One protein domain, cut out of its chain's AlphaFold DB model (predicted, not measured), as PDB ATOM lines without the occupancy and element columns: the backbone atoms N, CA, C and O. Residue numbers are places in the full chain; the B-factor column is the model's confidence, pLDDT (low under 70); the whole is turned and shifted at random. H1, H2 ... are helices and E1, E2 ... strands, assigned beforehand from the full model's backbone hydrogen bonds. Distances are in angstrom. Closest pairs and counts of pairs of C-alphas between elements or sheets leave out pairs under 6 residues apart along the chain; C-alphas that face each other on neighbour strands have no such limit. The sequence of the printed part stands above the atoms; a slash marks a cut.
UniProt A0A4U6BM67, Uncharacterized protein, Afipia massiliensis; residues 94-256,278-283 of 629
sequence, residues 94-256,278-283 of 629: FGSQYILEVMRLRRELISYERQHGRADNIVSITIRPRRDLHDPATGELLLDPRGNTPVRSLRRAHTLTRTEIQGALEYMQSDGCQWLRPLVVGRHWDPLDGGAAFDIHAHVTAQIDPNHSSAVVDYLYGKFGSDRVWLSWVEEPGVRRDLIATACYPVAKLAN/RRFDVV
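This is residues 94 to 256 and 278 to 283 of the 629 residues of an uncharacterized protein of Afipia massiliensis (UniProt A0A4U6BM67). A twisted sheet of five antiparallel strands forms the middle layer, with H2 and H3 over one face and H1 and H5 over the other. The long hairpin of E2 and E3 makes its core, E4 and E5 are short edge strands, and H4 only grazes it. The printed part has 169 residues with five named helices and five named strands, in the order H1 E1 H2 E2 E3 H3 E4 H4 H5 E5; the sheet's order is E4 E1 E3 E2 E5. The class is mixed, and the whole is compact, with a radius of gyration of the C-alphas of 16.2 A and spans of 46 by 35 by 25 A.

In the sheet, E2 is residues 180 to 192, 32.0 A long, and bends by 72 degrees at residue 183; E3 is residues 197 to 208, 33.6 A. E1 is residues 122 to 127, 16.4 A, E4 residues 229 to 231 and E5 residues 280 to 282, its last C-alpha at (46.869, 31.797, 4.204). H1, residues 96 to 116, 30.0 A, begins at C-alpha (56.788, 23.620, 18.048). H2 is residues 151 to 172, 31.3 A, H3 residues 210 to 224, 21.1 A, H4 residues 232 to 235, and H5 residues 243 to 254, 18.6 A.

E2 and E3 form a hairpin, with N 186 and O 203 2.8 A apart, within hydrogen-bond range. So are N 125 and O 204 of E1 and E3 at 3.0 A, N 230 and O 126 of E4 and E1 at 2.9 A, and N 185 and O 281 of E2 and E5 at 2.9 A. E1, H2, E2 and E3, H3, E4 are split strand-helix-strand units, another strand between their two, with right-handed crossovers. H2 runs along E3 at a height over the sheet of 9.2 A. H5 is on the opposite face at 8.4 A; its closest C-alphas to E2 are Pro 250 and Asp 190, 5.3 A. H1 touches H5 with residues 99 to 106 alone, closest C-alphas Val 102 and Ile 244, 6.3 A, at a shallow tilt of 18 degrees, opposite ways. Every O i to N i+4 pair is within range in H1, but 14 of 18 in H2, 9 of 11 in H3 and 5 of 8 in H5; H4 is too short for one.

The farthest C-alphas, Gly 117 and Thr 138, are 49.3 A apart. The link E1 to H2 is long, 23 residues. Residues 257 to 277 are not printed; C-alphas 256 and 278 are 24.5 A apart across the cut. Mean pLDDT of the printed part is 70.7; residues 94 to 120 and 232 to 256 are among those under 70.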
ATOM      1  N   PHE A  94      55.941  17.543  16.411       36.31
ATOM      2  CA  PHE A  94      55.176  18.271  15.408       36.31
ATOM      3  C   PHE A  94      54.500  19.538  15.940       36.31
ATOM      4  O   PHE A  94      53.783  20.193  15.180       36.31
ATOM      5  N   GLY A  95      54.682  19.848  17.226       39.16
ATOM      6  CA  GLY A  95      54.008  20.933  17.927       39.16
ATOM      7  C   GLY A  95      54.709  22.283  17.791       39.16
ATOM      8  O   GLY A  95      54.029  23.270  17.556       39.16
ATOM      9  N   SER A  96      56.040  22.353  17.892       38.03
ATOM     10  CA  SER A  96      56.788  23.620  18.048       38.03
ATOM     11  C   SER A  96      56.602  24.615  16.888       38.03
ATOM     12  O   SER A  96      55.947  25.641  17.069       38.03
ATOM     13  N   GLN A  97      57.100  24.304  15.683       42.03
ATOM     14  CA  GLN A  97      56.913  25.132  14.474       42.03
ATOM     15  C   GLN A  97      55.433  25.451  14.210       42.03
ATOM     16  O   GLN A  97      55.072  26.551  13.798       42.03
ATOM     17  N   TYR A  98      54.568  24.465  14.445       48.56
ATOM     18  CA  TYR A  98      53.138  24.542  14.184       48.56
ATOM     19  C   TYR A  98      52.432  25.514  15.140       48.56
ATOM     20  O   TYR A  98      51.698  26.382  14.681       48.56
ATOM     21  N   ILE A  99      52.715  25.439  16.443       48.72
ATOM     22  CA  ILE A  99      52.247  26.393  17.453       48.72
ATOM     23  C   ILE A  99      52.810  27.787  17.154       48.72
ATOM     24  O   ILE A  99      52.076  28.764  17.271       48.72
ATOM     25  N   LEU A 100      54.065  27.912  16.710       49.22
ATOM     26  CA  LEU A 100      54.654  29.209  16.357       49.22
ATOM     27  C   LEU A 100      53.984  29.855  15.132       49.22
ATOM     28  O   LEU A 100      53.624  31.033  15.203       49.22
ATOM     29  N   GLU A 101      53.723  29.110  14.050       53.06
ATOM     30  CA  GLU A 101      52.951  29.635  12.911       53.06
ATOM     31  C   GLU A 101      51.492  29.910  13.312       53.06
ATOM     32  O   GLU A 101      50.939  30.918  12.894       53.06
ATOM     33  N   VAL A 102      50.877  29.122  14.197       52.62
ATOM     34  CA  VAL A 102      49.538  29.413  14.750       52.62
ATOM     35  C   VAL A 102      49.528  30.709  15.573       52.62
ATOM     36  O   VAL A 102      48.643  31.543  15.394       52.62
ATOM     37  N   MET A 103      50.525  30.939  16.431       51.09
ATOM     38  CA  MET A 103      50.668  32.177  17.214       51.09
ATOM     39  C   MET A 103      51.015  33.383  16.326       51.09
ATOM     40  O   MET A 103      50.650  34.521  16.637       51.09
ATOM     41  N   ARG A 104      51.689  33.164  15.192       57.59
ATOM     42  CA  ARG A 104      51.864  34.164  14.131       57.59
ATOM     43  C   ARG A 104      50.536  34.463  13.432       57.59
ATOM     44  O   ARG A 104      50.161  35.628  13.350       57.59
ATOM     45  N   LEU A 105      49.807  33.440  12.990       59.50
ATOM     46  CA  LEU A 105      48.500  33.557  12.338       59.50
ATOM     47  C   LEU A 105      47.488  34.265  13.241       59.50
ATOM     48  O   LEU A 105      46.783  35.147  12.765       59.50
ATOM     49  N   ARG A 106      47.477  33.980  14.551       58.94
ATOM     50  CA  ARG A 106      46.649  34.704  15.529       58.94
ATOM     51  C   ARG A 106      47.000  36.193  15.581       58.94
ATOM     52  O   ARG A 106      46.102  37.025  15.564       58.94
ATOM     53  N   ARG A 107      48.292  36.552  15.599       57.44
ATOM     54  CA  ARG A 107      48.739  37.961  15.551       57.44
ATOM     55  C   ARG A 107      48.384  38.642  14.225       57.44
ATOM     56  O   ARG A 107      47.999  39.811  14.227       57.44
ATOM     57  N   GLU A 108      48.477  37.931  13.104       64.50
ATOM     58  CA  GLU A 108      48.087  38.438  11.782       64.50
ATOM     59  C   GLU A 108      46.560  38.617  11.658       64.50
ATOM     60  O   GLU A 108      46.125  39.653  11.158       64.50
ATOM     61  N   LEU A 109      45.754  37.696  12.200       63.94
ATOM     62  CA  LEU A 109      44.291  37.806  12.286       63.94
ATOM     63  C   LEU A 109      43.850  38.952  13.207       63.94
ATOM     64  O   LEU A 109      43.074  39.794  12.774       63.94
ATOM     65  N   ILE A 110      44.411  39.076  14.416       61.75
ATOM     66  CA  ILE A 110      44.125  40.205  15.327       61.75
ATOM     67  C   ILE A 110      44.532  41.548  14.691       61.75
ATOM     68  O   ILE A 110      43.854  42.559  14.872       61.75
ATOM     69  N   SER A 111      45.621  41.579  13.909       63.69
ATOM     70  CA  SER A 111      45.989  42.771  13.127       63.69
ATOM     71  C   SER A 111      44.920  43.112  12.083       63.69
ATOM     72  O   SER A 111      44.585  44.280  11.910       63.69
ATOM     73  N   TYR A 112      44.393  42.099  11.389       69.19
ATOM     74  CA  TYR A 112      43.372  42.238  10.350       69.19
ATOM     75  C   TYR A 112      42.016  42.675  10.932       69.19
ATOM     76  O   TYR A 112      41.412  43.614  10.422       69.19
ATOM     77  N   GLU A 113      41.586  42.089  12.055       66.19
ATOM     78  CA  GLU A 113      40.399  42.508  12.818       66.19
ATOM     79  C   GLU A 113      40.462  43.990  13.196       66.19
ATOM     80  O   GLU A 113      39.539  44.745  12.894       66.19
ATOM     81  N   ARG A 114      41.579  44.430  13.794       65.19
ATOM     82  CA  ARG A 114      41.797  45.839  14.166       65.19
ATOM     83  C   ARG A 114      41.777  46.774  12.956       65.19
ATOM     84  O   ARG A 114      41.275  47.885  13.061       65.19
ATOM     85  N   GLN A 115      42.307  46.334  11.815       66.06
ATOM     86  CA  GLN A 115      42.362  47.133  10.588       66.06
ATOM     87  C   GLN A 115      41.039  47.168   9.811       66.06
ATOM     88  O   GLN A 115      40.870  48.059   8.979       66.06
ATOM     89  N   HIS A 116      40.134  46.201   9.998       68.44
ATOM     90  CA  HIS A 116      38.888  46.071   9.218       68.44
ATOM     91  C   HIS A 116      37.605  46.074  10.083       68.44
ATOM     92  O   HIS A 116      36.503  45.888   9.574       68.44
ATOM     93  N   GLY A 117      37.730  46.365  11.381       51.66
ATOM     94  CA  GLY A 117      36.717  47.066  12.179       51.66
ATOM     95  C   GLY A 117      35.642  46.231  12.879       51.66
ATOM     96  O   GLY A 117      34.980  46.770  13.763       51.66
ATOM     97  N   ARG A 118      35.443  44.949  12.539       58.44
ATOM     98  CA  ARG A 118      34.466  44.070  13.220       58.44
ATOM     99  C   ARG A 118      34.983  42.645  13.387       58.44
ATOM    100  O   ARG A 118      34.969  41.858  12.443       58.44
ATOM    101  N   ALA A 119      35.379  42.297  14.612       54.94
ATOM    102  CA  ALA A 119      35.756  40.929  14.975       54.94
ATOM    103  C   ALA A 119      34.551  39.965  14.990       54.94
ATOM    104  O   ALA A 119      34.726  38.752  14.961       54.94
ATOM    105  N   ASP A 120      33.324  40.488  15.046       58.91
ATOM    106  CA  ASP A 120      32.075  39.704  15.075       58.91
ATOM    107  C   ASP A 120      31.715  39.124  13.698       58.91
ATOM    108  O   ASP A 120      30.951  38.170  13.594       58.91
ATOM    109  N   ASN A 121      32.315  39.674  12.638       72.00
ATOM    110  CA  ASN A 121      32.202  39.183  11.270       72.00
ATOM    111  C   ASN A 121      33.182  38.035  10.960       72.00
ATOM    112  O   ASN A 121      33.135  37.508   9.849       72.00
ATOM    113  N   ILE A 122      34.103  37.677  11.868       72.75
ATOM    114  CA  ILE A 122      35.053  36.576  11.651       72.75
ATOM    115  C   ILE A 122      34.538  35.306  12.324       72.75
ATOM    116  O   ILE A 122      34.265  35.273  13.522       72.75
ATOM    117  N   VAL A 123      34.429  34.247  11.526       72.50
ATOM    118  CA  VAL A 123      33.803  32.976  11.896       72.50
ATOM    119  C   VAL A 123      34.721  31.785  11.628       72.50
ATOM    120  O   VAL A 123      35.652  31.872  10.820       72.50
ATOM    121  N   SER A 124      34.441  30.662  12.295       75.06
ATOM    122  CA  SER A 124      35.114  29.383  12.063       75.06
ATOM    123  C   SER A 124      34.134  28.363  11.481       75.06
ATOM    124  O   SER A 124      33.048  28.148  12.019       75.06
ATOM    125  N   ILE A 125      34.530  27.750  10.368       78.19
ATOM    126  CA  ILE A 125      33.767  26.741   9.630       78.19
ATOM    127  C   ILE A 125      34.586  25.449   9.649       78.19
ATOM    128  O   ILE A 125      35.697  25.441   9.113       78.19
ATOM    129  N   THR A 126      34.070  24.354  10.211       82.31
ATOM    130  CA  THR A 126      34.722  23.037  10.069       82.31
ATOM    131  C   THR A 126      34.099  22.272   8.908       82.31
ATOM    132  O   THR A 126      32.879  22.223   8.795       82.31
ATOM    133  N   ILE A 127      34.924  21.660   8.055       84.06
ATOM    134  CA  ILE A 127      34.485  20.866   6.898       84.06
ATOM    135  C   ILE A 127      35.146  19.484   6.968       84.06
ATOM    136  O   ILE A 127      36.375  19.381   6.935       84.06
ATOM    137  N   ARG A 128      34.341  18.421   7.053       84.94
ATOM    138  CA  ARG A 128      34.797  17.018   7.011       84.94
ATOM    139  C   ARG A 128      34.844  16.460   5.578       84.94
ATOM    140  O   ARG A 128      34.120  16.957   4.714       84.94
ATOM    141  N   PRO A 129      35.646  15.416   5.295       83.44
ATOM    142  CA  PRO A 129      35.569  14.647   4.052       83.44
ATOM    143  C   PRO A 129      34.179  14.034   3.851       83.44
ATOM    144  O   PRO A 129      33.371  13.957   4.780       83.44
ATOM    145  N   ARG A 130      33.894  13.588   2.627       86.75
ATOM    146  CA  ARG A 130      32.716  12.758   2.356       86.75
ATOM    147  C   ARG A 130      32.876  11.375   2.990       86.75
ATOM    148  O   ARG A 130      33.992  10.870   3.062       86.75
ATOM    149  N   ARG A 131      31.773  10.732   3.390       85.25
ATOM    150  CA  ARG A 131      31.808   9.347   3.906       85.25
ATOM    151  C   ARG A 131      32.152   8.322   2.819       85.25
ATOM    152  O   ARG A 131      32.764   7.310   3.125       85.25
ATOM    153  N   ASP A 132      31.816   8.614   1.563       87.75
ATOM    154  CA  ASP A 132      32.154   7.850   0.355       87.75
ATOM    155  C   ASP A 132      33.457   8.351  -0.303       87.75
ATOM    156  O   ASP A 132      33.556   8.489  -1.522       87.75
ATOM    157  N   LEU A 133      34.481   8.677   0.498       89.50
ATOM    158  CA  LEU A 133      35.769   9.134  -0.029       89.50
ATOM    159  C   LEU A 133      36.594   7.952  -0.567       89.50
ATOM    160  O   LEU A 133      37.358   7.324   0.166       89.50
ATOM    161  N   HIS A 134      36.449   7.667  -1.859       90.75
ATOM    162  CA  HIS A 134      37.221   6.645  -2.571       90.75
ATOM    163  C   HIS A 134      38.534   7.184  -3.160       90.75
ATOM    164  O   HIS A 134      38.649   8.360  -3.516       90.75
ATOM    165  N   ASP A 135      39.519   6.302  -3.329       87.56
ATOM    166  CA  ASP A 135      40.692   6.565  -4.157       87.56
ATOM    167  C   ASP A 135      40.315   6.523  -5.655       87.56
ATOM    168  O   ASP A 135      39.869   5.477  -6.134       87.56
ATOM    169  N   PRO A 136      40.535   7.596  -6.441       86.88
ATOM    170  CA  PRO A 136      40.180   7.619  -7.862       86.88
ATOM    171  C   PRO A 136      41.040   6.702  -8.754       86.88
ATOM    172  O   PRO A 136      40.733   6.565  -9.934       86.88
ATOM    173  N   ALA A 137      42.121   6.106  -8.236       87.88
ATOM    174  CA  ALA A 137      43.001   5.195  -8.974       87.88
ATOM    175  C   ALA A 137      42.784   3.708  -8.637       87.88
ATOM    176  O   ALA A 137      43.131   2.859  -9.455       87.88
ATOM    177  N   THR A 138      42.234   3.376  -7.461       89.06
ATOM    178  CA  THR A 138      42.017   1.975  -7.029       89.06
ATOM    179  C   THR A 138      40.564   1.639  -6.692       89.06
ATOM    180  O   THR A 138      40.225   0.464  -6.590       89.06
ATOM    181  N   GLY A 139      39.704   2.643  -6.487       90.44
ATOM    182  CA  GLY A 139      38.343   2.464  -5.980       90.44
ATOM    183  C   GLY A 139      38.258   2.121  -4.486       90.44
ATOM    184  O   GLY A 139      37.151   2.013  -3.961       90.44
ATOM    185  N   GLU A 140      39.382   1.970  -3.773       91.06
ATOM    186  CA  GLU A 140      39.379   1.665  -2.335       91.06
ATOM    187  C   GLU A 140      38.702   2.795  -1.545       91.06
ATOM    188  O   GLU A 140      39.002   3.972  -1.752       91.06
ATOM    189  N   LEU A 141      37.796   2.444  -0.627       91.62
ATOM    190  CA  LEU A 141      37.234   3.396   0.327       91.62
ATOM    191  C   LEU A 141      38.319   3.788   1.340       91.62
ATOM    192  O   LEU A 141      38.838   2.942   2.064       91.62
ATOM    193  N   LEU A 142      38.664   5.075   1.403       89.00
ATOM    194  CA  LEU A 142      39.780   5.567   2.220       89.00
ATOM    195  C   LEU A 142      39.421   5.769   3.701       89.00
ATOM    196  O   LEU A 142      40.310   6.072   4.500       89.00
ATOM    197  N   LEU A 143      38.146   5.607   4.061       87.88
ATOM    198  CA  LEU A 143      37.620   5.727   5.420       87.88
ATOM    199  C   LEU A 143      37.167   4.366   5.967       87.88
ATOM    200  O   LEU A 143      36.715   3.495   5.227       87.88
ATOM    201  N   ASP A 144      37.271   4.200   7.283       83.00
ATOM    202  CA  ASP A 144      36.706   3.068   8.013       83.00
ATOM    203  C   ASP A 144      35.161   3.181   8.127       83.00
ATOM    204  O   ASP A 144      34.586   4.241   7.858       83.00
ATOM    205  N   PRO A 145      34.451   2.127   8.577       81.69
ATOM    206  CA  PRO A 145      32.994   2.169   8.767       81.69
ATOM    207  C   PRO A 145      32.481   3.170   9.821       81.69
ATOM    208  O   PRO A 145      31.271   3.292  10.000       81.69
ATOM    209  N   ARG A 146      33.369   3.864  10.545       77.94
ATOM    210  CA  ARG A 146      33.041   4.940  11.495       77.94
ATOM    211  C   ARG A 146      33.262   6.336  10.887       77.94
ATOM    212  O   ARG A 146      32.832   7.317  11.487       77.94
ATOM    213  N   GLY A 147      33.889   6.429   9.710       77.56
ATOM    214  CA  GLY A 147      34.239   7.676   9.021       77.56
ATOM    215  C   GLY A 147      35.662   8.187   9.289       77.56
ATOM    216  O   GLY A 147      35.992   9.291   8.858       77.56
ATOM    217  N   ASN A 148      36.514   7.417   9.971       82.69
ATOM    218  CA  ASN A 148      37.900   7.797  10.265       82.69
ATOM    219  C   ASN A 148      38.840   7.331   9.145       82.69
ATOM    220  O   ASN A 148      38.616   6.298   8.528       82.69
ATOM    221  N   THR A 149      39.950   8.028   8.912       80.62
ATOM    222  CA  THR A 149      40.975   7.604   7.941       80.62
ATOM    223  C   THR A 149      42.054   6.733   8.603       80.62
ATOM    224  O   THR A 149      42.722   7.237   9.506       80.62
ATOM    225  N   PRO A 150      42.308   5.483   8.170       75.69
ATOM    226  CA  PRO A 150      43.444   4.678   8.647       75.69
ATOM    227  C   PRO A 150      44.811   5.277   8.260       75.69
ATOM    228  O   PRO A 150      44.904   5.945   7.229       75.69
ATOM    229  N   VAL A 151      45.891   4.986   9.010       67.50
ATOM    230  CA  VAL A 151      47.259   5.523   8.746       67.50
ATOM    231  C   VAL A 151      47.654   5.432   7.267       67.50
ATOM    232  O   VAL A 151      47.994   6.450   6.662       67.50
ATOM    233  N   ARG A 152      47.531   4.242   6.660       70.88
ATOM    234  CA  ARG A 152      47.881   3.966   5.253       70.88
ATOM    235  C   ARG A 152      47.196   4.884   4.232       70.88
ATOM    236  O   ARG A 152      47.741   5.131   3.158       70.88
ATOM    237  N   SER A 153      46.012   5.389   4.576       81.69
ATOM    238  CA  SER A 153      45.149   6.210   3.724       81.69
ATOM    239  C   SER A 153      45.297   7.713   4.003       81.69
ATOM    240  O   SER A 153      44.825   8.529   3.209       81.69
ATOM    241  N   LEU A 154      45.967   8.099   5.099       76.19
ATOM    242  CA  LEU A 154      46.021   9.465   5.637       76.19
ATOM    243  C   LEU A 154      46.469  10.509   4.605       76.19
ATOM    244  O   LEU A 154      45.754  11.487   4.373       76.19
ATOM    245  N   ARG A 155      47.609  10.301   3.930       79.06
ATOM    246  CA  ARG A 155      48.112  11.234   2.905       79.06
ATOM    247  C   ARG A 155      47.136  11.371   1.739       79.06
ATOM    248  O   ARG A 155      46.973  12.471   1.205       79.06
ATOM    249  N   ARG A 156      46.498  10.271   1.333       84.81
ATOM    250  CA  ARG A 156      45.605  10.214   0.170       84.81
ATOM    251  C   ARG A 156      44.279  10.912   0.457       84.81
ATOM    252  O   ARG A 156      43.929  11.845  -0.265       84.81
ATOM    253  N   ALA A 157      43.619  10.556   1.557       86.06
ATOM    254  CA  ALA A 157      42.382  11.188   2.002       86.06
ATOM    255  C   ALA A 157      42.580  12.683   2.293       86.06
ATOM    256  O   ALA A 157      41.806  13.503   1.799       86.06
ATOM    257  N   HIS A 158      43.657  13.074   2.991       81.75
ATOM    258  CA  HIS A 158      43.988  14.487   3.214       81.75
ATOM    259  C   HIS A 158      44.191  15.246   1.891       81.75
ATOM    260  O   HIS A 158      43.763  16.393   1.758       81.75
ATOM    261  N   THR A 159      44.822  14.622   0.890       83.62
ATOM    262  CA  THR A 159      45.043  15.245  -0.427       83.62
ATOM    263  C   THR A 159      43.739  15.419  -1.208       83.62
ATOM    264  O   THR A 159      43.504  16.499  -1.742       83.62
ATOM    265  N   LEU A 160      42.860  14.414  -1.229       85.88
ATOM    266  CA  LEU A 160      41.559  14.510  -1.903       85.88
ATOM    267  C   LEU A 160      40.627  15.516  -1.206       85.88
ATOM    268  O   LEU A 160      40.057  16.379  -1.868       85.88
ATOM    269  N   THR A 161      40.569  15.488   0.130       84.38
ATOM    270  CA  THR A 161      39.832  16.467   0.953       84.38
ATOM    271  C   THR A 161      40.348  17.889   0.717       84.38
ATOM    272  O   THR A 161      39.569  18.834   0.598       84.38
ATOM    273  N   ARG A 162      41.674  18.062   0.583       83.88
ATOM    274  CA  ARG A 162      42.279  19.347   0.208       83.88
ATOM    275  C   ARG A 162      41.790  19.827  -1.158       83.88
ATOM    276  O   ARG A 162      41.482  21.009  -1.261       83.88
ATOM    277  N   THR A 163      41.710  18.955  -2.161       83.75
ATOM    278  CA  THR A 163      41.236  19.307  -3.512       83.75
ATOM    279  C   THR A 163      39.744  19.654  -3.536       83.75
ATOM    280  O   THR A 163      39.377  20.665  -4.131       83.75
ATOM    281  N   GLU A 164      38.890  18.886  -2.848       85.06
ATOM    282  CA  GLU A 164      37.447  19.171  -2.742       85.06
ATOM    283  C   GLU A 164      37.195  20.573  -2.160       85.06
ATOM    284  O   GLU A 164      36.433  21.370  -2.712       85.06
ATOM    285  N   ILE A 165      37.893  20.896  -1.069       83.19
ATOM    286  CA  ILE A 165      37.777  22.184  -0.380       83.19
ATOM    287  C   ILE A 165      38.422  23.311  -1.199       83.19
ATOM    288  O   ILE A 165      37.896  24.421  -1.219       83.19
ATOM    289  N   GLN A 166      39.519  23.044  -1.916       83.38
ATOM    290  CA  GLN A 166      40.198  24.036  -2.757       83.38
ATOM    291  C   GLN A 166      39.270  24.608  -3.841       83.38
ATOM    292  O   GLN A 166      39.179  25.826  -3.965       83.38
ATOM    293  N   GLY A 167      38.501  23.763  -4.538       80.00
ATOM    294  CA  GLY A 167      37.539  24.232  -5.546       80.00
ATOM    295  C   GLY A 167      36.366  25.042  -4.970       80.00
ATOM    296  O   GLY A 167      35.787  25.876  -5.663       80.00
ATOM    297  N   ALA A 168      36.012  24.844  -3.694       81.81
ATOM    298  CA  ALA A 168      35.045  25.706  -3.007       81.81
ATOM    299  C   ALA A 168      35.677  27.046  -2.591       81.81
ATOM    300  O   ALA A 168      35.081  28.099  -2.794       81.81
ATOM    301  N   LEU A 169      36.909  27.021  -2.072       80.81
ATOM    302  CA  LEU A 169      37.672  28.220  -1.713       80.81
ATOM    303  C   LEU A 169      37.940  29.130  -2.918       80.81
ATOM    304  O   LEU A 169      38.013  30.342  -2.746       80.81
ATOM    305  N   GLU A 170      38.104  28.567  -4.114       83.25
ATOM    306  CA  GLU A 170      38.271  29.318  -5.363       83.25
ATOM    307  C   GLU A 170      36.983  30.047  -5.762       83.25
ATOM    308  O   GLU A 170      37.039  31.232  -6.080       83.25
ATOM    309  N   TYR A 171      35.816  29.408  -5.623       82.94
ATOM    310  CA  TYR A 171      34.526  30.091  -5.772       82.94
ATOM    311  C   TYR A 171      34.351  31.212  -4.730       82.94
ATOM    312  O   TYR A 171      34.014  32.336  -5.101       82.94
ATOM    313  N   MET A 172      34.674  30.951  -3.455       81.44
ATOM    314  CA  MET A 172      34.637  31.962  -2.379       81.44
ATOM    315  C   MET A 172      35.614  33.134  -2.584       81.44
ATOM    316  O   MET A 172      35.464  34.184  -1.971       81.44
ATOM    317  N   GLN A 173      36.655  32.955  -3.402       75.56
ATOM    318  CA  GLN A 173      37.633  33.997  -3.736       75.56
ATOM    319  C   GLN A 173      37.349  34.669  -5.089       75.56
ATOM    320  O   GLN A 173      38.062  35.604  -5.450       75.56
ATOM    321  N   SER A 174      36.326  34.220  -5.822       80.00
ATOM    322  CA  SER A 174      35.874  34.855  -7.061       80.00
ATOM    323  C   SER A 174      35.040  36.108  -6.778       80.00
ATOM    324  O   SER A 174      34.380  36.210  -5.742       80.00
ATOM    325  N   ASP A 175      35.000  37.043  -7.730       69.19
ATOM    326  CA  ASP A 175      34.272  38.309  -7.569       69.19
ATOM    327  C   ASP A 175      32.752  38.139  -7.365       69.19
ATOM    328  O   ASP A 175      32.096  39.053  -6.863       69.19
ATOM    329  N   GLY A 176      32.198  36.963  -7.686       69.44
ATOM    330  CA  GLY A 176      30.800  36.607  -7.428       69.44
ATOM    331  C   GLY A 176      30.466  36.269  -5.966       69.44
ATOM    332  O   GLY A 176      29.286  36.165  -5.637       69.44
ATOM    333  N   CYS A 177      31.457  36.113  -5.079       78.06
ATOM    334  CA  CYS A 177      31.262  35.698  -3.682       78.06
ATOM    335  C   CYS A 177      31.801  36.733  -2.672       78.06
ATOM    336  O   CYS A 177      32.644  36.444  -1.824       78.06
ATOM    337  N   GLN A 178      31.299  37.970  -2.725       79.69
ATOM    338  CA  GLN A 178      31.749  39.040  -1.812       79.69
ATOM    339  C   GLN A 178      31.345  38.820  -0.338       79.69
ATOM    340  O   GLN A 178      31.969  39.384   0.561       79.69
ATOM    341  N   TRP A 179      30.319  38.001  -0.082       85.81
ATOM    342  CA  TRP A 179      29.700  37.794   1.234       85.81
ATOM    343  C   TRP A 179      30.378  36.732   2.123       85.81
ATOM    344  O   TRP A 179      30.088  36.675   3.318       85.81
ATOM    345  N   LEU A 180      31.301  35.924   1.584       86.31
ATOM    346  CA  LEU A 180      32.104  34.939   2.328       86.31
ATOM    347  C   LEU A 180      33.556  34.978   1.845       86.31
ATOM    348  O   LEU A 180      33.859  34.538   0.742       86.31
ATOM    349  N   ARG A 181      34.464  35.483   2.685       84.50
ATOM    350  CA  ARG A 181      35.854  35.786   2.313       84.50
ATOM    351  C   ARG A 181      36.823  34.980   3.190       84.50
ATOM    352  O   ARG A 181      37.082  35.379   4.329       84.50
ATOM    353  N   PRO A 182      37.363  33.839   2.721       83.69
ATOM    354  CA  PRO A 182      38.275  33.021   3.516       83.69
ATOM    355  C   PRO A 182      39.609  33.747   3.761       83.69
ATOM    356  O   PRO A 182      40.143  34.416   2.874       83.69
ATOM    357  N   LEU A 183      40.151  33.596   4.973       75.81
ATOM    358  CA  LEU A 183      41.377  34.256   5.449       75.81
ATOM    359  C   LEU A 183      42.496  33.240   5.721       75.81
ATOM    360  O   LEU A 183      43.633  33.411   5.278       75.81
ATOM    361  N   VAL A 184      42.162  32.161   6.435       74.75
ATOM    362  CA  VAL A 184      43.072  31.064   6.796       74.75
ATOM    363  C   VAL A 184      42.338  29.741   6.622       74.75
ATOM    364  O   VAL A 184      41.181  29.611   7.018       74.75
ATOM    365  N   VAL A 185      43.021  28.750   6.054       76.31
ATOM    366  CA  VAL A 185      42.510  27.385   5.896       76.31
ATOM    367  C   VAL A 185      43.450  26.435   6.618       76.31
ATOM    368  O   VAL A 185      44.505  26.068   6.097       76.31
ATOM    369  N   GLY A 186      43.064  26.045   7.829       72.12
ATOM    370  CA  GLY A 186      43.670  24.931   8.540       72.12
ATOM    371  C   GLY A 186      43.231  23.604   7.933       72.12
ATOM    372  O   GLY A 186      42.060  23.433   7.606       72.12
ATOM    373  N   ARG A 187      44.150  22.647   7.790       74.50
ATOM    374  CA  ARG A 187      43.831  21.247   7.483       74.50
ATOM    375  C   ARG A 187      44.484  20.355   8.520       74.50
ATOM    376  O   ARG A 187      45.650  20.534   8.871       74.50
ATOM    377  N   HIS A 188      43.673  19.460   9.054       67.31
ATOM    378  CA  HIS A 188      43.878  18.837  10.341       67.31
ATOM    379  C   HIS A 188      43.558  17.342  10.257       67.31
ATOM    380  O   HIS A 188      42.761  16.913   9.423       67.31
ATOM    381  N   TRP A 189      44.224  16.555  11.096       67.62
ATOM    382  CA  TRP A 189      44.012  15.123  11.234       67.62
ATOM    383  C   TRP A 189      44.131  14.774  12.715       67.62
ATOM    384  O   TRP A 189      45.225  14.669  13.265       67.62
ATOM    385  N   ASP A 190      42.982  14.668  13.369       62.94
ATOM    386  CA  ASP A 190      42.890  14.456  14.807       62.94
ATOM    387  C   ASP A 190      43.060  12.950  15.095       62.94
ATOM    388  O   ASP A 190      42.257  12.150  14.609       62.94
ATOM    389  N   PRO A 191      44.109  12.512  15.813       55.94
ATOM    390  CA  PRO A 191      44.408  11.092  15.977       55.94
ATOM    391  C   PRO A 191      43.399  10.384  16.885       55.94
ATOM    392  O   PRO A 191      43.097  10.829  17.996       55.94
ATOM    393  N   LEU A 192      42.933   9.233  16.412       54.56
ATOM    394  CA  LEU A 192      41.977   8.338  17.054       54.56
ATOM    395  C   LEU A 192      42.589   6.941  17.214       54.56
ATOM    396  O   LEU A 192      43.591   6.615  16.582       54.56
ATOM    397  N   ASP A 193      42.004   6.125  18.093       56.19
ATOM    398  CA  ASP A 193      42.342   4.704  18.279       56.19
ATOM    399  C   ASP A 193      43.860   4.420  18.328       56.19
ATOM    400  O   ASP A 193      44.402   3.592  17.603       56.19
ATOM    401  N   GLY A 194      44.571   5.176  19.176       48.22
ATOM    402  CA  GLY A 194      46.022   5.040  19.377       48.22
ATOM    403  C   GLY A 194      46.890   5.618  18.251       48.22
ATOM    404  O   GLY A 194      48.092   5.382  18.234       48.22
ATOM    405  N   GLY A 195      46.304   6.372  17.319       50.97
ATOM    406  CA  GLY A 195      46.967   6.843  16.101       50.97
ATOM    407  C   GLY A 195      46.840   5.874  14.922       50.97
ATOM    408  O   GLY A 195      47.423   6.142  13.877       50.97
ATOM    409  N   ALA A 196      46.079   4.779  15.057       54.84
ATOM    410  CA  ALA A 196      45.781   3.863  13.952       54.84
ATOM    411  C   ALA A 196      44.783   4.459  12.934       54.84
ATOM    412  O   ALA A 196      44.770   4.056  11.767       54.84
ATOM    413  N   ALA A 197      43.970   5.429  13.364       62.72
ATOM    414  CA  ALA A 197      43.013   6.151  12.532       62.72
ATOM    415  C   ALA A 197      42.971   7.654  12.879       62.72
ATOM    416  O   ALA A 197      43.487   8.074  13.914       62.72
ATOM    417  N   PHE A 198      42.360   8.472  12.017       72.88
ATOM    418  CA  PHE A 198      42.325   9.935  12.140       72.88
ATOM    419  C   PHE A 198      40.973  10.528  11.714       72.88
ATOM    420  O   PHE A 198      40.449  10.177  10.658       72.88
ATOM    421  N   ASP A 199      40.451  11.492  12.476       74.56
ATOM    422  CA  ASP A 199      39.401  12.416  12.021       74.56
ATOM    423  C   ASP A 199      40.070  13.530  11.208       74.56
ATOM    424  O   ASP A 199      40.637  14.479  11.757       74.56
ATOM    425  N   ILE A 200      40.077  13.375   9.881       78.44
ATOM    426  CA  ILE A 200      40.547  14.415   8.965       78.44
ATOM    427  C   ILE A 200      39.443  15.454   8.801       78.44
ATOM    428  O   ILE A 200      38.314  15.110   8.468       78.44
ATOM    429  N   HIS A 201      39.779  16.731   8.946       79.56
ATOM    430  CA  HIS A 201      38.880  17.836   8.618       79.56
ATOM    431  C   HIS A 201      39.663  19.129   8.362       79.56
ATOM    432  O   HIS A 201      40.848  19.249   8.685       79.56
ATOM    433  N   ALA A 202      39.008  20.118   7.767       80.06
ATOM    434  CA  ALA A 202      39.545  21.464   7.607       80.06
ATOM    435  C   ALA A 202      38.817  22.458   8.510       80.06
ATOM    436  O   ALA A 202      37.629  22.300   8.767       80.06
ATOM    437  N   HIS A 203      39.522  23.508   8.919       78.44
ATOM    438  CA  HIS A 203      38.965  24.675   9.599       78.44
ATOM    439  C   HIS A 203      39.211  25.904   8.732       78.44
ATOM    440  O   HIS A 203      40.361  26.296   8.521       78.44
ATOM    441  N   VAL A 204      38.147  26.495   8.201       79.00
ATOM    442  CA  VAL A 204      38.203  27.731   7.419       79.00
ATOM    443  C   VAL A 204      37.834  28.888   8.339       79.00
ATOM    444  O   VAL A 204      36.687  29.014   8.761       79.00
ATOM    445  N   THR A 205      38.807  29.746   8.635       77.94
ATOM    446  CA  THR A 205      38.550  31.058   9.233       77.94
ATOM    447  C   THR A 205      38.216  32.026   8.108       77.94
ATOM    448  O   THR A 205      39.043  32.251   7.217       77.94
ATOM    449  N   ALA A 206      37.016  32.596   8.139       79.44
ATOM    450  CA  ALA A 206      36.511  33.488   7.101       79.44
ATOM    451  C   ALA A 206      35.901  34.755   7.702       79.44
ATOM    452  O   ALA A 206      35.394  34.741   8.821       79.44
ATOM    453  N   GLN A 207      35.924  35.840   6.931       80.12
ATOM    454  CA  GLN A 207      35.090  37.012   7.171       80.12
ATOM    455  C   GLN A 207      33.773  36.839   6.406       80.12
ATOM    456  O   GLN A 207      33.804  36.547   5.209       80.12
ATOM    457  N   ILE A 208      32.637  37.043   7.068       83.00
ATOM    458  CA  ILE A 208      31.309  37.057   6.441       83.00
ATOM    459  C   ILE A 208      30.698  38.461   6.432       83.00
ATOM    460  O   ILE A 208      31.009  39.311   7.274       83.00
ATOM    461  N   ASP A 209      29.794  38.692   5.484       84.62
ATOM    462  CA  ASP A 209      28.796  39.754   5.595       84.62
ATOM    463  C   ASP A 209      27.601  39.233   6.424       84.62
ATOM    464  O   ASP A 209      26.939  38.286   5.990       84.62
ATOM    465  N   PRO A 210      27.291  39.813   7.602       77.50
ATOM    466  CA  PRO A 210      26.191  39.355   8.449       77.50
ATOM    467  C   PRO A 210      24.826  39.417   7.748       77.50
ATOM    468  O   PRO A 210      23.974  38.570   8.026       77.50
ATOM    469  N   ASN A 211      24.637  40.343   6.798       85.81
ATOM    470  CA  ASN A 211      23.397  40.466   6.018       85.81
ATOM    471  C   ASN A 211      23.149  39.252   5.105       85.81
ATOM    472  O   ASN A 211      22.015  38.983   4.720       85.81
ATOM    473  N   HIS A 212      24.205  38.501   4.784       88.12
ATOM    474  CA  HIS A 212      24.189  37.337   3.899       88.12
ATOM    475  C   HIS A 212      24.447  36.020   4.654       88.12
ATOM    476  O   HIS A 212      24.705  34.985   4.041       88.12
ATOM    477  N   SER A 213      24.345  36.030   5.986       83.38
ATOM    478  CA  SER A 213      24.589  34.867   6.852       83.38
ATOM    479  C   SER A 213      23.773  33.621   6.475       83.38
ATOM    480  O   SER A 213      24.311  32.521   6.549       83.38
ATOM    481  N   SER A 214      22.529  33.768   6.002       86.88
ATOM    482  CA  SER A 214      21.732  32.634   5.490       86.88
ATOM    483  C   SER A 214      22.305  32.068   4.184       86.88
ATOM    484  O   SER A 214      22.506  30.864   4.078       86.88
ATOM    485  N   ALA A 215      22.701  32.927   3.237       88.38
ATOM    486  CA  ALA A 215      23.313  32.498   1.976       88.38
ATOM    487  C   ALA A 215      24.661  31.774   2.184       88.38
ATOM    488  O   ALA A 215      24.995  30.866   1.423       88.38
ATOM    489  N   VAL A 216      25.409  32.119   3.243       87.81
ATOM    490  CA  VAL A 216      26.599  31.363   3.682       87.81
ATOM    491  C   VAL A 216      26.226  29.931   4.075       87.81
ATOM    492  O   VAL A 216      26.900  28.992   3.650       87.81
ATOM    493  N   VAL A 217      25.165  29.760   4.871       89.00
ATOM    494  CA  VAL A 217      24.665  28.448   5.315       89.00
ATOM    495  C   VAL A 217      24.193  27.631   4.110       89.00
ATOM    496  O   VAL A 217      24.691  26.526   3.897       89.00
ATOM    497  N   ASP A 218      23.312  28.201   3.282       90.81
ATOM    498  CA  ASP A 218      22.732  27.540   2.108       90.81
ATOM    499  C   ASP A 218      23.808  27.097   1.107       90.81
ATOM    500  O   ASP A 218      23.794  25.960   0.630       90.81
ATOM    501  N   TYR A 219      24.794  27.960   0.829       90.81
ATOM    502  CA  TYR A 219      25.915  27.617  -0.044       90.81
ATOM    503  C   TYR A 219      26.769  26.485   0.535       90.81
ATOM    504  O   TYR A 219      27.081  25.533  -0.177       90.81
ATOM    505  N   LEU A 220      27.163  26.560   1.811       90.31
ATOM    506  CA  LEU A 220      28.046  25.557   2.411       90.31
ATOM    507  C   LEU A 220      27.348  24.198   2.557       90.31
ATOM    508  O   LEU A 220      27.932  23.171   2.201       90.31
ATOM    509  N   TYR A 221      26.095  24.181   3.016       92.94
ATOM    510  CA  TYR A 221      25.299  22.958   3.126       92.94
ATOM    511  C   TYR A 221      24.948  22.382   1.748       92.94
ATOM    512  O   TYR A 221      25.055  21.171   1.568       92.94
ATOM    513  N   GLY A 222      24.634  23.214   0.750       91.00
ATOM    514  CA  GLY A 222      24.428  22.765  -0.630       91.00
ATOM    515  C   GLY A 222      25.707  22.261  -1.315       91.00
ATOM    516  O   GLY A 222      25.655  21.338  -2.125       91.00
ATOM    517  N   LYS A 223      26.875  22.831  -0.981       90.25
ATOM    518  CA  LYS A 223      28.172  22.461  -1.573       90.25
ATOM    519  C   LYS A 223      28.767  21.183  -0.981       90.25
ATOM    520  O   LYS A 223      29.409  20.434  -1.718       90.25
ATOM    521  N   PHE A 224      28.599  20.958   0.323       90.19
ATOM    522  CA  PHE A 224      29.266  19.870   1.045       90.19
ATOM    523  C   PHE A 224      28.317  18.860   1.700       90.19
ATOM    524  O   PHE A 224      28.728  17.715   1.870       90.19
ATOM    525  N   GLY A 225      27.086  19.241   2.043       90.38
ATOM    526  CA  GLY A 225      26.192  18.495   2.935       90.38
ATOM    527  C   GLY A 225      26.234  19.033   4.370       90.38
ATOM    528  O   GLY A 225      27.303  19.338   4.903       90.38
ATOM    529  N   SER A 226      25.070  19.155   5.012       89.06
ATOM    530  CA  SER A 226      24.946  19.681   6.381       89.06
ATOM    531  C   SER A 226      25.485  18.738   7.463       89.06
ATOM    532  O   SER A 226      25.865  19.203   8.529       89.06
ATOM    533  N   ASP A 227      25.619  17.433   7.192       88.00
ATOM    534  CA  ASP A 227      26.269  16.478   8.106       88.00
ATOM    535  C   ASP A 227      27.806  16.604   8.129       88.00
ATOM    536  O   ASP A 227      28.475  16.007   8.979       88.00
ATOM    537  N   ARG A 228      28.371  17.376   7.191       86.50
ATOM    538  CA  ARG A 228      29.816  17.561   6.994       86.50
ATOM    539  C   ARG A 228      30.329  18.949   7.356       86.50
ATOM    540  O   ARG A 228      31.550  19.120   7.421       86.50
ATOM    541  N   VAL A 229      29.442  19.921   7.570       86.94
ATOM    542  CA  VAL A 229      29.800  21.323   7.818       86.94
ATOM    543  C   VAL A 229      29.313  21.766   9.193       86.94
ATOM    544  O   VAL A 229      28.115  21.809   9.445       86.94
ATOM    545  N   TRP A 230      30.258  22.160  10.043       81.88
ATOM    546  CA  TRP A 230      30.010  22.748  11.361       81.88
ATOM    547  C   TRP A 230      30.158  24.270  11.290       81.88
ATOM    548  O   TRP A 230      31.178  24.757  10.785       81.88
ATOM    549  N   LEU A 231      29.176  25.022  11.794       79.12
ATOM    550  CA  LEU A 231      29.134  26.488  11.685       79.12
ATOM    551  C   LEU A 231      29.114  27.139  13.073       79.12
ATOM    552  O   LEU A 231      28.088  27.131  13.756       79.12
ATOM    553  N   SER A 232      30.231  27.756  13.479       67.56
ATOM    554  CA  SER A 232      30.416  28.212  14.869       67.56
ATOM    555  C   SER A 232      29.330  29.162  15.374       67.56
ATOM    556  O   SER A 232      28.944  29.095  16.533       67.56
ATOM    557  N   TRP A 233      28.825  30.038  14.507       69.31
ATOM    558  CA  TRP A 233      27.821  31.049  14.843       69.31
ATOM    559  C   TRP A 233      26.379  30.525  14.834       69.31
ATOM    560  O   TRP A 233      25.491  31.220  15.319       69.31
ATOM    561  N   VAL A 234      26.145  29.330  14.283       67.94
ATOM    562  CA  VAL A 234      24.832  28.666  14.273       67.94
ATOM    563  C   VAL A 234      24.706  27.744  15.485       67.94
ATOM    564  O   VAL A 234      23.690  27.761  16.171       67.94
ATOM    565  N   GLU A 235      25.751  26.963  15.766       62.28
ATOM    566  CA  GLU A 235      25.711  25.904  16.785       62.28
ATOM    567  C   GLU A 235      26.192  26.360  18.169       62.28
ATOM    568  O   GLU A 235      25.675  25.896  19.182       62.28
ATOM    569  N   GLU A 236      27.146  27.294  18.240       60.75
ATOM    570  CA  GLU A 236      27.660  27.834  19.503       60.75
ATOM    571  C   GLU A 236      27.759  29.378  19.459       60.75
ATOM    572  O   GLU A 236      28.867  29.919  19.508       60.75
ATOM    573  N   PRO A 237      26.641  30.138  19.415       52.69
ATOM    574  CA  PRO A 237      26.654  31.584  19.129       52.69
ATOM    575  C   PRO A 237      27.493  32.476  20.071       52.69
ATOM    576  O   PRO A 237      27.766  33.628  19.744       52.69
ATOM    577  N   GLY A 238      27.914  31.967  21.237       43.09
ATOM    578  CA  GLY A 238      28.839  32.642  22.159       43.09
ATOM    579  C   GLY A 238      30.296  32.145  22.124       43.09
ATOM    580  O   GLY A 238      31.163  32.774  22.733       43.09
ATOM    581  N   VAL A 239      30.602  31.034  21.443       41.22
ATOM    582  CA  VAL A 239      31.918  30.374  21.497       41.22
ATOM    583  C   VAL A 239      32.762  30.738  20.278       41.22
ATOM    584  O   VAL A 239      32.754  30.076  19.239       41.22
ATOM    585  N   ARG A 240      33.603  31.766  20.432       44.09
ATOM    586  CA  ARG A 240      34.719  31.995  19.502       44.09
ATOM    587  C   ARG A 240      35.773  30.906  19.703       44.09
ATOM    588  O   ARG A 240      36.675  31.057  20.529       44.09
ATOM    589  N   ARG A 241      35.666  29.802  18.956       42.41
ATOM    590  CA  ARG A 241      36.710  28.768  18.900       42.41
ATOM    591  C   ARG A 241      37.972  29.357  18.262       42.41
ATOM    592  O   ARG A 241      38.076  29.455  17.044       42.41
ATOM    593  N   ASP A 242      38.915  29.776  19.107       45.12
ATOM    594  CA  ASP A 242      40.216  30.308  18.691       45.12
ATOM    595  C   ASP A 242      40.941  29.290  17.789       45.12
ATOM    596  O   ASP A 242      40.930  28.077  18.052       45.12
ATOM    597  N   LEU A 243      41.611  29.786  16.746       43.88
ATOM    598  CA  LEU A 243      42.481  28.989  15.881       43.88
ATOM    599  C   LEU A 243      43.519  28.213  16.715       43.88
ATOM    600  O   LEU A 243      43.822  27.069  16.393       43.88
ATOM    601  N   ILE A 244      44.001  28.791  17.825       38.50
ATOM    602  CA  ILE A 244      44.900  28.142  18.794       38.50
ATOM    603  C   ILE A 244      44.240  26.969  19.513       38.50
ATOM    604  O   ILE A 244      44.849  25.910  19.610       38.50
ATOM    605  N   ALA A 245      43.018  27.133  20.028       38.47
ATOM    606  CA  ALA A 245      42.339  26.066  20.769       38.47
ATOM    607  C   ALA A 245      42.103  24.849  19.862       38.47
ATOM    608  O   ALA A 245      42.362  23.710  20.245       38.47
ATOM    609  N   THR A 246      41.703  25.133  18.624       44.12
ATOM    610  CA  THR A 246      41.499  24.156  17.553       44.12
ATOM    611  C   THR A 246      42.811  23.486  17.124       44.12
ATOM    612  O   THR A 246      42.850  22.276  16.924       44.12
ATOM    613  N   ALA A 247      43.905  24.248  17.025       40.75
ATOM    614  CA  ALA A 247      45.211  23.744  16.608       40.75
ATOM    615  C   ALA A 247      45.937  22.923  17.688       40.75
ATOM    616  O   ALA A 247      46.543  21.902  17.387       40.75
ATOM    617  N   CYS A 248      45.896  23.332  18.957       36.16
ATOM    618  CA  CYS A 248      46.609  22.630  20.033       36.16
ATOM    619  C   CYS A 248      45.957  21.287  20.429       36.16
ATOM    620  O   CYS A 248      46.583  20.464  21.099       36.16
ATOM    621  N   TYR A 249      44.718  21.049  19.994       39.47
ATOM    622  CA  TYR A 249      43.904  19.870  20.297       39.47
ATOM    623  C   TYR A 249      44.560  18.497  19.987       39.47
ATOM    624  O   TYR A 249      44.646  17.677  20.909       39.47
ATOM    625  N   PRO A 250      45.112  18.226  18.783       39.59
ATOM    626  CA  PRO A 250      45.802  16.966  18.462       39.59
ATOM    627  C   PRO A 250      47.042  16.715  19.330       39.59
ATOM    628  O   PRO A 250      47.310  15.576  19.716       39.59
ATOM    629  N   VAL A 251      47.791  17.773  19.671       36.81
ATOM    630  CA  VAL A 251      48.991  17.680  20.520       36.81
ATOM    631  C   VAL A 251      48.598  17.198  21.920       36.81
ATOM    632  O   VAL A 251      49.237  16.299  22.470       36.81
ATOM    633  N   ALA A 252      47.494  17.730  22.457       30.91
ATOM    634  CA  ALA A 252      46.930  17.312  23.735       30.91
ATOM    635  C   ALA A 252      46.330  15.892  23.693       30.91
ATOM    636  O   ALA A 252      46.511  15.132  24.645       30.91
ATOM    637  N   LYS A 253      45.652  15.495  22.605       35.88
ATOM    638  CA  LYS A 253      45.081  14.141  22.464       35.88
ATOM    639  C   LYS A 253      46.145  13.044  22.403       35.88
ATOM    640  O   LYS A 253      46.011  12.043  23.107       35.88
ATOM    641  N   LEU A 254      47.208  13.235  21.616       37.28
ATOM    642  CA  LEU A 254      48.307  12.264  21.511       37.28
ATOM    643  C   LEU A 254      49.015  12.032  22.850       37.28
ATOM    644  O   LEU A 254      49.365  10.903  23.169       37.28
ATOM    645  N   ALA A 255      49.200  13.084  23.652       34.16
ATOM    646  CA  ALA A 255      49.955  13.018  24.904       34.16
ATOM    647  C   ALA A 255      49.279  12.205  26.035       34.16
ATOM    648  O   ALA A 255      49.869  12.054  27.097       34.16
ATOM    649  N   ASN A 256      48.046  11.713  25.851       31.19
ATOM    650  CA  ASN A 256      47.189  11.244  26.952       31.19
ATOM    651  C   ASN A 256      46.825   9.742  26.941       31.19
ATOM    652  O   ASN A 256      45.989   9.308  27.743       31.19
ATOM    653  N   ARG A 278      51.061  20.312   4.632       50.88
ATOM    654  CA  ARG A 278      50.932  21.711   5.081       50.88
ATOM    655  C   ARG A 278      49.625  21.908   5.849       50.88
ATOM    656  O   ARG A 278      48.547  21.720   5.284       50.88
ATOM    657  N   ARG A 279      49.738  22.322   7.113       66.75
ATOM    658  CA  ARG A 279      48.604  22.402   8.047       66.75
ATOM    659  C   ARG A 279      47.824  23.714   8.006       66.75
ATOM    660  O   ARG A 279      46.682  23.713   8.437       66.75
ATOM    661  N   PHE A 280      48.392  24.795   7.468       63.62
ATOM    662  CA  PHE A 280      47.677  26.049   7.208       63.62
ATOM    663  C   PHE A 280      48.074  26.625   5.847       63.62
ATOM    664  O   PHE A 280      49.262  26.707   5.536       63.62
ATOM    665  N   ASP A 281      47.086  27.058   5.065       71.62
ATOM    666  CA  ASP A 281      47.271  27.958   3.924       71.62
ATOM    667  C   ASP A 281      46.645  29.326   4.273       71.62
ATOM    668  O   ASP A 281      45.484  29.396   4.681       71.62
ATOM    669  N   VAL A 282      47.398  30.421   4.109       70.50
ATOM    670  CA  VAL A 282      46.869  31.797   4.204       70.50
ATOM    671  C   VAL A 282      46.335  32.208   2.837       70.50
ATOM    672  O   VAL A 282      47.044  32.087   1.835       70.50
ATOM    673  N   VAL A 283      45.097  32.696   2.790       76.38
ATOM    674  CA  VAL A 283      44.328  32.903   1.551       76.38
ATOM    675  C   VAL A 283      43.673  34.290   1.504       76.38
ATOM    676  O   VAL A 283      43.817  35.088   2.437       76.38
TER     677      VAL A 283